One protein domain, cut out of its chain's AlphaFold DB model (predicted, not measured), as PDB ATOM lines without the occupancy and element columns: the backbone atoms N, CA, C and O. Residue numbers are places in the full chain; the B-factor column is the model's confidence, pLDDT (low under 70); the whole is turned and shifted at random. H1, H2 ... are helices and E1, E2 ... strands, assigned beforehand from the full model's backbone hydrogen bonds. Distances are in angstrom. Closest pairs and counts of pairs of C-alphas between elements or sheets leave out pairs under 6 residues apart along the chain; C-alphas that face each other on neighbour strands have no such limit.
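This is residues 118 to 124 and 201 to 266 of the 407 residues of an uncharacterized protein of Carpinus fangiana (UniProt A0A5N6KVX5). Two helices, H1 and H2, lie toward opposite ends of a loop-rich domain, with a small antiparallel ribbon of two strands, E1 and E2, between them. The long unnamed stretch 223 to 240 leads from H1 to H2, a second one, 248 to 266, makes the last part, and residues 250 to 257 stick out. The printed part has 73 residues, with two named strands and two named helices in the order E1, E2, H1, H2; the class is mixed, helices and strands, with 30 residues in named elements, under half of those printed. The whole is only just compact, close to loose, with a radius of gyration of the C-alphas of 13.4 A and spans of 38 by 29 by 27 A.

E1 is residues 118 to 124, 19.4 A from first to last C-alpha, and begins at C-alpha 118 at (25.077, 23.129, -14.960). After the cut, E2 is the short strand of residues 201 to 203. H1, residues 210 to 222, is the longest helix, 18.0 A from first to last C-alpha, and begins at C-alpha 210 at (26.316, 7.473, -7.792). H2, residues 241 to 247, is 9.7 A long and ends at C-alpha 247 at (21.228, 32.710, -11.493).

E1 and E2 are antiparallel neighbours, with 126 degrees between their directions. The C-alphas of Ile 119 and Trp 202 face each other at 5.0 A. N 118 and O 203, at 2.9 A, and N 201 and O 120, at 2.9 A, are within hydrogen-bond range. The closest C-alphas of E2 and H2 are those of Phe 201 and Leu 247, 5.5 A apart, and 3 pairs lie within 8 A. E1 and H2 are apart. E1 and H1 are only just apart, their closest C-alphas being 8.3 A from each other. H1 and H2 are apart. In H1 and H2, every O i to N i+4 pair is within hydrogen-bond range.

The two C-alphas farthest apart are those of Pro 209 and Ile 266, at 38.3 A. Residues 125 to 200 are cut out, and C-alphas 124 and 201 are 13.4 A apart across the cut. Of the links that are printed whole, E2 to H1 is short, with 6 residues, and H1 to H2 is long, with 18. Residues 207 to 212, of which 210 to 212 belong to H1, stand free, as do residues 250 to 257. The mean pLDDT of the printed part is 76.2, and it is under 70 at residue 124 and at residues 249 to 265.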
ATOM      1  N   ARG A 118      26.239  23.191 -14.075       92.69
ATOM      2  CA  ARG A 118      25.077  23.129 -14.960       92.69
ATOM      3  C   ARG A 118      23.883  23.846 -14.348       92.69
ATOM      4  O   ARG A 118      23.826  24.030 -13.132       92.69
ATOM      5  N   ILE A 119      22.950  24.267 -15.184       91.44
ATOM      6  CA  ILE A 119      21.682  24.851 -14.761       91.44
ATOM      7  C   ILE A 119      20.752  23.706 -14.364       91.44
ATOM      8  O   ILE A 119      20.414  22.866 -15.193       91.44
ATOM      9  N   GLU A 120      20.311  23.707 -13.110       90.56
ATOM     10  CA  GLU A 120      19.241  22.835 -12.626       90.56
ATOM     11  C   GLU A 120      18.061  23.658 -12.112       90.56
ATOM     12  O   GLU A 120      18.213  24.845 -11.802       90.56
ATOM     13  N   SER A 121      16.882  23.038 -12.026       86.38
ATOM     14  CA  SER A 121      15.703  23.670 -11.433       86.38
ATOM     15  C   SER A 121      15.113  22.859 -10.290       86.38
ATOM     16  O   SER A 121      15.190  21.633 -10.240       86.38
ATOM     17  N   LYS A 122      14.512  23.579  -9.342       81.12
ATOM     18  CA  LYS A 122      13.635  23.016  -8.316       81.12
ATOM     19  C   LYS A 122      12.222  23.499  -8.577       81.12
ATOM     20  O   LYS A 122      11.978  24.702  -8.667       81.12
ATOM     21  N   THR A 123      11.306  22.550  -8.699       73.81
ATOM     22  CA  THR A 123       9.881  22.834  -8.825       73.81
ATOM     23  C   THR A 123       9.281  22.971  -7.438       73.81
ATOM     24  O   THR A 123       9.330  22.031  -6.645       73.81
ATOM     25  N   TYR A 124       8.694  24.130  -7.153       66.50
ATOM     26  CA  TYR A 124       7.933  24.343  -5.931       66.50
ATOM     27  C   TYR A 124       6.444  24.339  -6.256       66.50
ATOM     28  O   TYR A 124       5.992  25.047  -7.157       66.50
ATOM     29  N   PHE A 201      19.089  27.322 -10.521       88.56
ATOM     30  CA  PHE A 201      20.352  27.516  -9.805       88.56
ATOM     31  C   PHE A 201      21.515  26.784 -10.486       88.56
ATOM     32  O   PHE A 201      21.327  25.859 -11.276       88.56
ATOM     33  N   TRP A 202      22.742  27.192 -10.156       90.31
ATOM     34  CA  TRP A 202      23.961  26.525 -10.614       90.31
ATOM     35  C   TRP A 202      24.275  25.295  -9.760       90.31
ATOM     36  O   TRP A 202      24.608  25.419  -8.580       90.31
ATOM     37  N   GLN A 203      24.241  24.113 -10.369       91.25
ATOM     38  CA  GLN A 203      24.655  22.857  -9.755       91.25
ATOM     39  C   GLN A 203      26.094  22.516 -10.171       91.25
ATOM     40  O   GLN A 203      26.366  22.262 -11.343       91.25
ATOM     41  N   GLY A 204      27.021  22.505  -9.208       92.00
ATOM     42  CA  GLY A 204      28.365  21.940  -9.399       92.00
ATOM     43  C   GLY A 204      28.358  20.410  -9.395       92.00
ATOM     44  O   GLY A 204      27.299  19.784  -9.427       92.00
ATOM     45  N   TYR A 205      29.536  19.795  -9.318       92.44
ATOM     46  CA  TYR A 205      29.635  18.340  -9.242       92.44
ATOM     47  C   TYR A 205      28.904  17.779  -8.002       92.44
ATOM     48  O   TYR A 205      29.147  18.250  -6.884       92.44
ATOM     49  N   PRO A 206      28.016  16.780  -8.160       91.19
ATOM     50  CA  PRO A 206      27.187  16.300  -7.064       91.19
ATOM     51  C   PRO A 206      27.982  15.446  -6.069       91.19
ATOM     52  O   PRO A 206      28.673  14.487  -6.424       91.19
ATOM     53  N   SER A 207      27.829  15.756  -4.781       85.94
ATOM     54  CA  SER A 207      28.315  14.925  -3.669       85.94
ATOM     55  C   SER A 207      27.383  13.750  -3.345       85.94
ATOM     56  O   SER A 207      27.767  12.871  -2.573       85.94
ATOM     57  N   GLY A 208      26.185  13.729  -3.940       82.44
ATOM     58  CA  GLY A 208      25.117  12.764  -3.701       82.44
ATOM     59  C   GLY A 208      25.401  11.331  -4.188       82.44
ATOM     60  O   GLY A 208      26.558  10.927  -4.349       82.44
ATOM     61  N   PRO A 209      24.362  10.503  -4.384       89.00
ATOM     62  CA  PRO A 209      24.505   9.117  -4.823       89.00
ATOM     63  C   PRO A 209      25.157   8.989  -6.210       89.00
ATOM     64  O   PRO A 209      25.203   9.927  -7.006       89.00
ATOM     65  N   LEU A 210      25.639   7.779  -6.524       91.50
ATOM     66  CA  LEU A 210      26.316   7.473  -7.792       91.50
ATOM     67  C   LEU A 210      25.479   7.853  -9.024       91.50
ATOM     68  O   LEU A 210      26.042   8.291 -10.022       91.50
ATOM     69  N   ILE A 211      24.154   7.717  -8.945       92.62
ATOM     70  CA  ILE A 211      23.247   8.030 -10.054       92.62
ATOM     71  C   ILE A 211      23.220   9.525 -10.394       92.62
ATOM     72  O   ILE A 211      23.177   9.869 -11.569       92.62
ATOM     73  N   GLU A 212      23.327  10.413  -9.400       91.12
ATOM     74  CA  GLU A 212      23.405  11.860  -9.639       91.12
ATOM     75  C   GLU A 212      24.736  12.231 -10.291       91.12
ATOM     76  O   GLU A 212      24.771  13.038 -11.217       91.12
ATOM     77  N   ARG A 213      25.835  11.596  -9.855       93.56
ATOM     78  CA  ARG A 213      27.141  11.740 -10.513       93.56
ATOM     79  C   ARG A 213      27.094  11.244 -11.951       93.56
ATOM     80  O   ARG A 213      27.613  11.916 -12.834       93.56
ATOM     81  N   LEU A 214      26.463  10.098 -12.192       94.94
ATOM     82  CA  LEU A 214      26.323   9.545 -13.534       94.94
ATOM     83  C   LEU A 214      25.493  10.457 -14.435       94.94
ATOM     84  O   LEU A 214      25.915  10.711 -15.555       94.94
ATOM     85  N   ASP A 215      24.367  10.985 -13.948       93.19
ATOM     86  CA  ASP A 215      23.545  11.946 -14.691       93.19
ATOM     87  C   ASP A 215      24.320  13.234 -15.006       93.19
ATOM     88  O   ASP A 215      24.281  13.710 -16.138       93.19
ATOM     89  N   TRP A 216      25.088  13.760 -14.046       94.38
ATOM     90  CA  TRP A 216      25.937  14.936 -14.254       94.38
ATOM     91  C   TRP A 216      27.040  14.687 -15.291       94.38
ATOM     92  O   TRP A 216      27.268  15.517 -16.169       94.38
ATOM     93  N   VAL A 217      27.710  13.530 -15.229       95.00
ATOM     94  CA  VAL A 217      28.762  13.149 -16.187       95.00
ATOM     95  C   VAL A 217      28.168  12.889 -17.570       95.00
ATOM     96  O   VAL A 217      28.721  13.355 -18.563       95.00
ATOM     97  N   ALA A 218      27.038  12.188 -17.656       93.06
ATOM     98  CA  ALA A 218      26.349  11.951 -18.919       93.06
ATOM     99  C   ALA A 218      25.952  13.278 -19.580       93.06
ATOM    100  O   ALA A 218      26.242  13.490 -20.754       93.06
ATOM    101  N   ASP A 219      25.380  14.204 -18.812       92.69
ATOM    102  CA  ASP A 219      25.020  15.536 -19.294       92.69
ATOM    103  C   ASP A 219      26.246  16.336 -19.763       92.69
ATOM    104  O   ASP A 219      26.209  16.965 -20.822       92.69
ATOM    105  N   LEU A 220      27.376  16.244 -19.050       93.56
ATOM    106  CA  LEU A 220      28.627  16.889 -19.454       93.56
ATOM    107  C   LEU A 220      29.154  16.360 -20.799       93.56
ATOM    108  O   LEU A 220      29.604  17.144 -21.632       93.56
ATOM    109  N   TYR A 221      29.114  15.045 -21.023       91.25
ATOM    110  CA  TYR A 221      29.604  14.426 -22.265       91.25
ATOM    111  C   TYR A 221      28.599  14.501 -23.422       91.25
ATOM    112  O   TYR A 221      28.995  14.378 -24.580       91.25
ATOM    113  N   CYS A 222      27.318  14.747 -23.138       88.44
ATOM    114  CA  CYS A 222      26.291  14.999 -24.149       88.44
ATOM    115  C   CYS A 222      26.107  16.494 -24.475       88.44
ATOM    116  O   CYS A 222      25.440  16.837 -25.454       88.44
ATOM    117  N   SER A 223      26.716  17.391 -23.698       88.06
ATOM    118  CA  SER A 223      26.661  18.837 -23.903       88.06
ATOM    119  C   SER A 223      27.814  19.314 -24.787       88.06
ATOM    120  O   SER A 223      28.894  19.602 -24.296       88.06
ATOM    121  N   PHE A 224      27.594  19.473 -26.095       77.12
ATOM    122  CA  PHE A 224      28.653  19.917 -27.026       77.12
ATOM    123  C   PHE A 224      28.922  21.431 -27.028       77.12
ATOM    124  O   PHE A 224      29.950  21.881 -27.524       77.12
ATOM    125  N   ARG A 225      27.973  22.241 -26.543       82.88
ATOM    126  CA  ARG A 225      27.995  23.711 -26.690       82.88
ATOM    127  C   ARG A 225      27.852  24.486 -25.379       82.88
ATOM    128  O   ARG A 225      27.903  25.715 -25.385       82.88
ATOM    129  N   GLY A 226      27.639  23.768 -24.278       85.50
ATOM    130  CA  GLY A 226      27.556  24.347 -22.941       85.50
ATOM    131  C   GLY A 226      26.354  25.263 -22.715       85.50
ATOM    132  O   GLY A 226      26.419  26.108 -21.836       85.50
ATOM    133  N   THR A 227      25.263  25.141 -23.481       85.31
ATOM    134  CA  THR A 227      24.065  26.006 -23.358       85.31
ATOM    135  C   THR A 227      23.419  25.954 -21.979       85.31
ATOM    136  O   THR A 227      22.913  26.967 -21.503       85.31
ATOM    137  N   GLY A 228      23.492  24.799 -21.315       88.12
ATOM    138  CA  GLY A 228      23.071  24.610 -19.927       88.12
ATOM    139  C   GLY A 228      24.195  24.729 -18.906       88.12
ATOM    140  O   GLY A 228      23.985  24.371 -17.755       88.12
ATOM    141  N   TRP A 229      25.381  25.190 -19.300       91.88
ATOM    142  CA  TRP A 229      26.581  25.173 -18.468       91.88
ATOM    143  C   TRP A 229      27.208  26.559 -18.331       91.88
ATOM    144  O   TRP A 229      27.030  27.447 -19.163       91.88
ATOM    145  N   ASN A 230      27.993  26.752 -17.274       90.00
ATOM    146  CA  ASN A 230      28.699  28.010 -17.020       90.00
ATOM    147  C   ASN A 230      29.830  28.306 -18.021       90.00
ATOM    148  O   ASN A 230      30.294  29.441 -18.089       90.00
ATOM    149  N   TRP A 231      30.259  27.312 -18.804       87.56
ATOM    150  CA  TRP A 231      31.276  27.441 -19.852       87.56
ATOM    151  C   TRP A 231      30.683  27.702 -21.251       87.56
ATOM    152  O   TRP A 231      31.376  27.536 -22.253       87.56
ATOM    153  N   LEU A 232      29.413  28.124 -21.330       85.81
ATOM    154  CA  LEU A 232      28.733  28.506 -22.571       85.81
ATOM    155  C   LEU A 232      29.634  29.309 -23.526       85.81
ATOM    156  O   LEU A 232      30.187  30.353 -23.176       85.81
ATOM    157  N   ILE A 233      29.720  28.848 -24.773       81.94
ATOM    158  CA  ILE A 233      30.516  29.494 -25.820       81.94
ATOM    159  C   ILE A 233      29.935  30.879 -26.153       81.94
ATOM    160  O   ILE A 233      28.736  31.028 -26.386       81.94
ATOM    161  N   SER A 234      30.797  31.892 -26.287       73.62
ATOM    162  CA  SER A 234      30.417  33.308 -26.469       73.62
ATOM    163  C   SER A 234      29.609  33.631 -27.741       73.62
ATOM    164  O   SER A 234      29.104  34.744 -27.882       73.62
ATOM    165  N   GLY A 235      29.500  32.691 -28.686       73.25
ATOM    166  CA  GLY A 235      28.721  32.844 -29.920       73.25
ATOM    167  C   GLY A 235      27.232  32.514 -29.776       73.25
ATOM    168  O   GLY A 235      26.454  32.800 -30.688       73.25
ATOM    169  N   LEU A 236      26.821  31.919 -28.657       80.94
ATOM    170  CA  LEU A 236      25.453  31.459 -28.438       80.94
ATOM    171  C   LEU A 236      24.635  32.460 -27.621       80.94
ATOM    172  O   LEU A 236      25.198  33.245 -26.854       80.94
ATOM    173  N   PRO A 237      23.304  32.478 -27.802       82.88
ATOM    174  CA  PRO A 237      22.448  33.302 -26.968       82.88
ATOM    175  C   PRO A 237      22.464  32.738 -25.543       82.88
ATOM    176  O   PRO A 237      22.332  31.531 -25.345       82.88
ATOM    177  N   GLY A 238      22.643  33.609 -24.547       80.62
ATOM    178  CA  GLY A 238      22.565  33.208 -23.142       80.62
ATOM    179  C   GLY A 238      21.150  32.770 -22.732       80.62
ATOM    180  O   GLY A 238      20.203  32.929 -23.513       80.62
ATOM    181  N   PRO A 239      20.967  32.278 -21.493       84.94
ATOM    182  CA  PRO A 239      19.645  31.954 -20.957       84.94
ATOM    183  C   PRO A 239      18.683  33.160 -20.995       84.94
ATOM    184  O   PRO A 239      19.137  34.307 -21.039       84.94
ATOM    185  N   PRO A 240      17.356  32.958 -20.977       86.31
ATOM    186  CA  PRO A 240      16.377  34.041 -20.853       86.31
ATOM    187  C   PRO A 240      16.625  34.959 -19.644       86.31
ATOM    188  O   PRO A 240      17.137  34.520 -18.618       86.31
ATOM    189  N   HIS A 241      16.212  36.231 -19.734       80.56
ATOM    190  CA  HIS A 241      16.467  37.232 -18.683       80.56
ATOM    191  C   HIS A 241      15.951  36.803 -17.301       80.56
ATOM    192  O   HIS A 241      16.643  36.977 -16.304       80.56
ATOM    193  N   HIS A 242      14.760  36.202 -17.241       80.75
ATOM    194  CA  HIS A 242      14.178  35.735 -15.982       80.75
ATOM    195  C   HIS A 242      15.015  34.624 -15.323       80.75
ATOM    196  O   HIS A 242      15.109  34.587 -14.102       80.75
ATOM    197  N   ILE A 243      15.682  33.775 -16.112       84.50
ATOM    198  CA  ILE A 243      16.609  32.750 -15.607       84.50
ATOM    199  C   ILE A 243      17.933  33.394 -15.195       84.50
ATOM    200  O   ILE A 243      18.439  33.110 -14.116       84.50
ATOM    201  N   GLN A 244      18.482  34.303 -16.006       84.00
ATOM    202  CA  GLN A 244      19.719  35.013 -15.658       84.00
ATOM    203  C   GLN A 244      19.591  35.783 -14.339       84.00
ATOM    204  O   GLN A 244      20.525  35.773 -13.539       84.00
ATOM    205  N   ALA A 245      18.439  36.415 -14.097       78.56
ATOM    206  CA  ALA A 245      18.154  37.116 -12.850       78.56
ATOM    207  C   ALA A 245      18.201  36.168 -11.638       78.56
ATOM    208  O   ALA A 245      18.836  36.493 -10.638       78.56
ATOM    209  N   GLN A 246      17.618  34.970 -11.753       81.62
ATOM    210  CA  GLN A 246      17.666  33.951 -10.696       81.62
ATOM    211  C   GLN A 246      19.088  33.411 -10.473       81.62
ATOM    212  O   GLN A 246      19.524  33.257  -9.334       81.62
ATOM    213  N   LEU A 247      19.847  33.201 -11.552       82.62
ATOM    214  CA  LEU A 247      21.228  32.710 -11.493       82.62
ATOM    215  C   LEU A 247      22.236  33.743 -10.953       82.62
ATOM    216  O   LEU A 247      23.325  33.350 -10.536       82.62
ATOM    217  N   SER A 248      21.903  35.041 -10.983       71.69
ATOM    218  CA  SER A 248      22.797  36.148 -10.598       71.69
ATOM    219  C   SER A 248      22.609  36.642  -9.155       71.69
ATOM    220  O   SER A 248      23.383  37.486  -8.706       71.69
ATOM    221  N   SER A 249      21.608  36.142  -8.419       52.22
ATOM    222  CA  SER A 249      21.361  36.537  -7.020       52.22
ATOM    223  C   SER A 249      22.570  36.180  -6.122       52.22
ATOM    224  O   SER A 249      23.180  35.119  -6.295       52.22
ATOM    225  N   PRO A 250      23.004  37.071  -5.207       48.50
ATOM    226  CA  PRO A 250      24.420  37.294  -4.942       48.50
ATOM    227  C   PRO A 250      25.045  36.171  -4.111       48.50
ATOM    228  O   PRO A 250      24.695  35.944  -2.953       48.50
ATOM    229  N   SER A 251      26.037  35.505  -4.700       38.00
ATOM    230  CA  SER A 251      27.136  34.906  -3.947       38.00
ATOM    231  C   SER A 251      28.230  35.972  -3.805       38.00
ATOM    232  O   SER A 251      28.659  36.507  -4.830       38.00
ATOM    233  N   PRO A 252      28.716  36.277  -2.587       36.12
ATOM    234  CA  PRO A 252      29.679  37.358  -2.355       36.12
ATOM    235  C   PRO A 252      31.055  37.150  -3.017       36.12
ATOM    236  O   PRO A 252      31.861  38.071  -3.005       36.12
ATOM    237  N   ASN A 253      31.318  35.996  -3.646       34.62
ATOM    238  CA  ASN A 253      32.634  35.663  -4.204       34.62
ATOM    239  C   ASN A 253      32.652  35.334  -5.707       34.62
ATOM    240  O   ASN A 253      33.674  34.866  -6.205       34.62
ATOM    241  N   SER A 254      31.578  35.567  -6.471       36.53
ATOM    242  CA  SER A 254      31.592  35.235  -7.908       36.53
ATOM    243  C   SER A 254      32.079  36.399  -8.782       36.53
ATOM    244  O   SER A 254      31.352  36.919  -9.626       36.53
ATOM    245  N   LEU A 255      33.348  36.783  -8.609       37.31
ATOM    246  CA  LEU A 255      34.113  37.571  -9.581       37.31
ATOM    247  C   LEU A 255      34.492  36.679 -10.776       37.31
ATOM    248  O   LEU A 255      35.639  36.281 -10.946       37.31
ATOM    249  N   ALA A 256      33.516  36.339 -11.612       33.94
ATOM    250  CA  ALA A 256      33.773  35.706 -12.901       33.94
ATOM    251  C   ALA A 256      32.750  36.222 -13.913       33.94
ATOM    252  O   ALA A 256      31.662  35.678 -14.056       33.94
ATOM    253  N   SER A 257      33.109  37.346 -14.539       35.72
ATOM    254  CA  SER A 257      32.574  37.872 -15.800       35.72
ATOM    255  C   SER A 257      31.155  37.416 -16.166       35.72
ATOM    256  O   SER A 257      30.975  36.570 -17.044       35.72
ATOM    257  N   VAL A 258      30.143  38.048 -15.568       41.66
ATOM    258  CA  VAL A 258      28.818  38.105 -16.187       41.66
ATOM    259  C   VAL A 258      28.999  38.869 -17.491       41.66
ATOM    260  O   VAL A 258      29.050  40.099 -17.522       41.66
ATOM    261  N   HIS A 259      29.196  38.131 -18.584       40.06
ATOM    262  CA  HIS A 259      29.075  38.696 -19.911       40.06
ATOM    263  C   HIS A 259      27.674  39.295 -19.955       40.06
ATOM    264  O   HIS A 259      26.682  38.573 -19.869       40.06
ATOM    265  N   ARG A 260      27.607  40.628 -20.017       38.59
ATOM    266  CA  ARG A 260      26.399  41.417 -20.256       38.59
ATOM    267  C   ARG A 260      25.906  41.072 -21.667       38.59
ATOM    268  O   ARG A 260      26.074  41.840 -22.612       38.59
ATOM    269  N   SER A 261      25.425  39.845 -21.840       45.25
ATOM    270  CA  SER A 261      24.792  39.368 -23.052       45.25
ATOM    271  C   SER A 261      23.394  39.931 -23.005       45.25
ATOM    272  O   SER A 261      22.569  39.513 -22.197       45.25
ATOM    273  N   THR A 262      23.151  40.913 -23.861       45.59
ATOM    274  CA  THR A 262      21.818  41.369 -24.222       45.59
ATOM    275  C   THR A 262      20.914  40.143 -24.353       45.59
ATOM    276  O   THR A 262      21.270  39.190 -25.049       45.59
ATOM    277  N   SER A 263      19.782  40.146 -23.649       54.03
ATOM    278  CA  SER A 263      18.786  39.066 -23.547       54.03
ATOM    279  C   SER A 263      18.055  38.772 -24.863       54.03
ATOM    280  O   SER A 263      16.931  38.271 -24.867       54.03
ATOM    281  N   LEU A 264      18.677  39.122 -25.986       59.75
ATOM    282  CA  LEU A 264      18.093  39.026 -27.299       59.75
ATOM    283  C   LEU A 264      17.914  37.545 -27.655       59.75
ATOM    284  O   LEU A 264      18.826  36.743 -27.434       59.75
ATOM    285  N   PRO A 265      16.772  37.180 -28.258       65.19
ATOM    286  CA  PRO A 265      16.531  35.830 -28.759       65.19
ATOM    287  C   PRO A 265      17.458  35.471 -29.929       65.19
ATOM    288  O   PRO A 265      17.385  34.369 -30.450       65.19
ATOM    289  N   ILE A 266      18.329  36.385 -30.364       74.62
ATOM    290  CA  ILE A 266      19.315  36.177 -31.417       74.62
ATOM    291  C   ILE A 266      20.681  36.566 -30.854       74.62
ATOM    292  O   ILE A 266      20.859  37.665 -30.324       74.62
TER     293      ILE A 266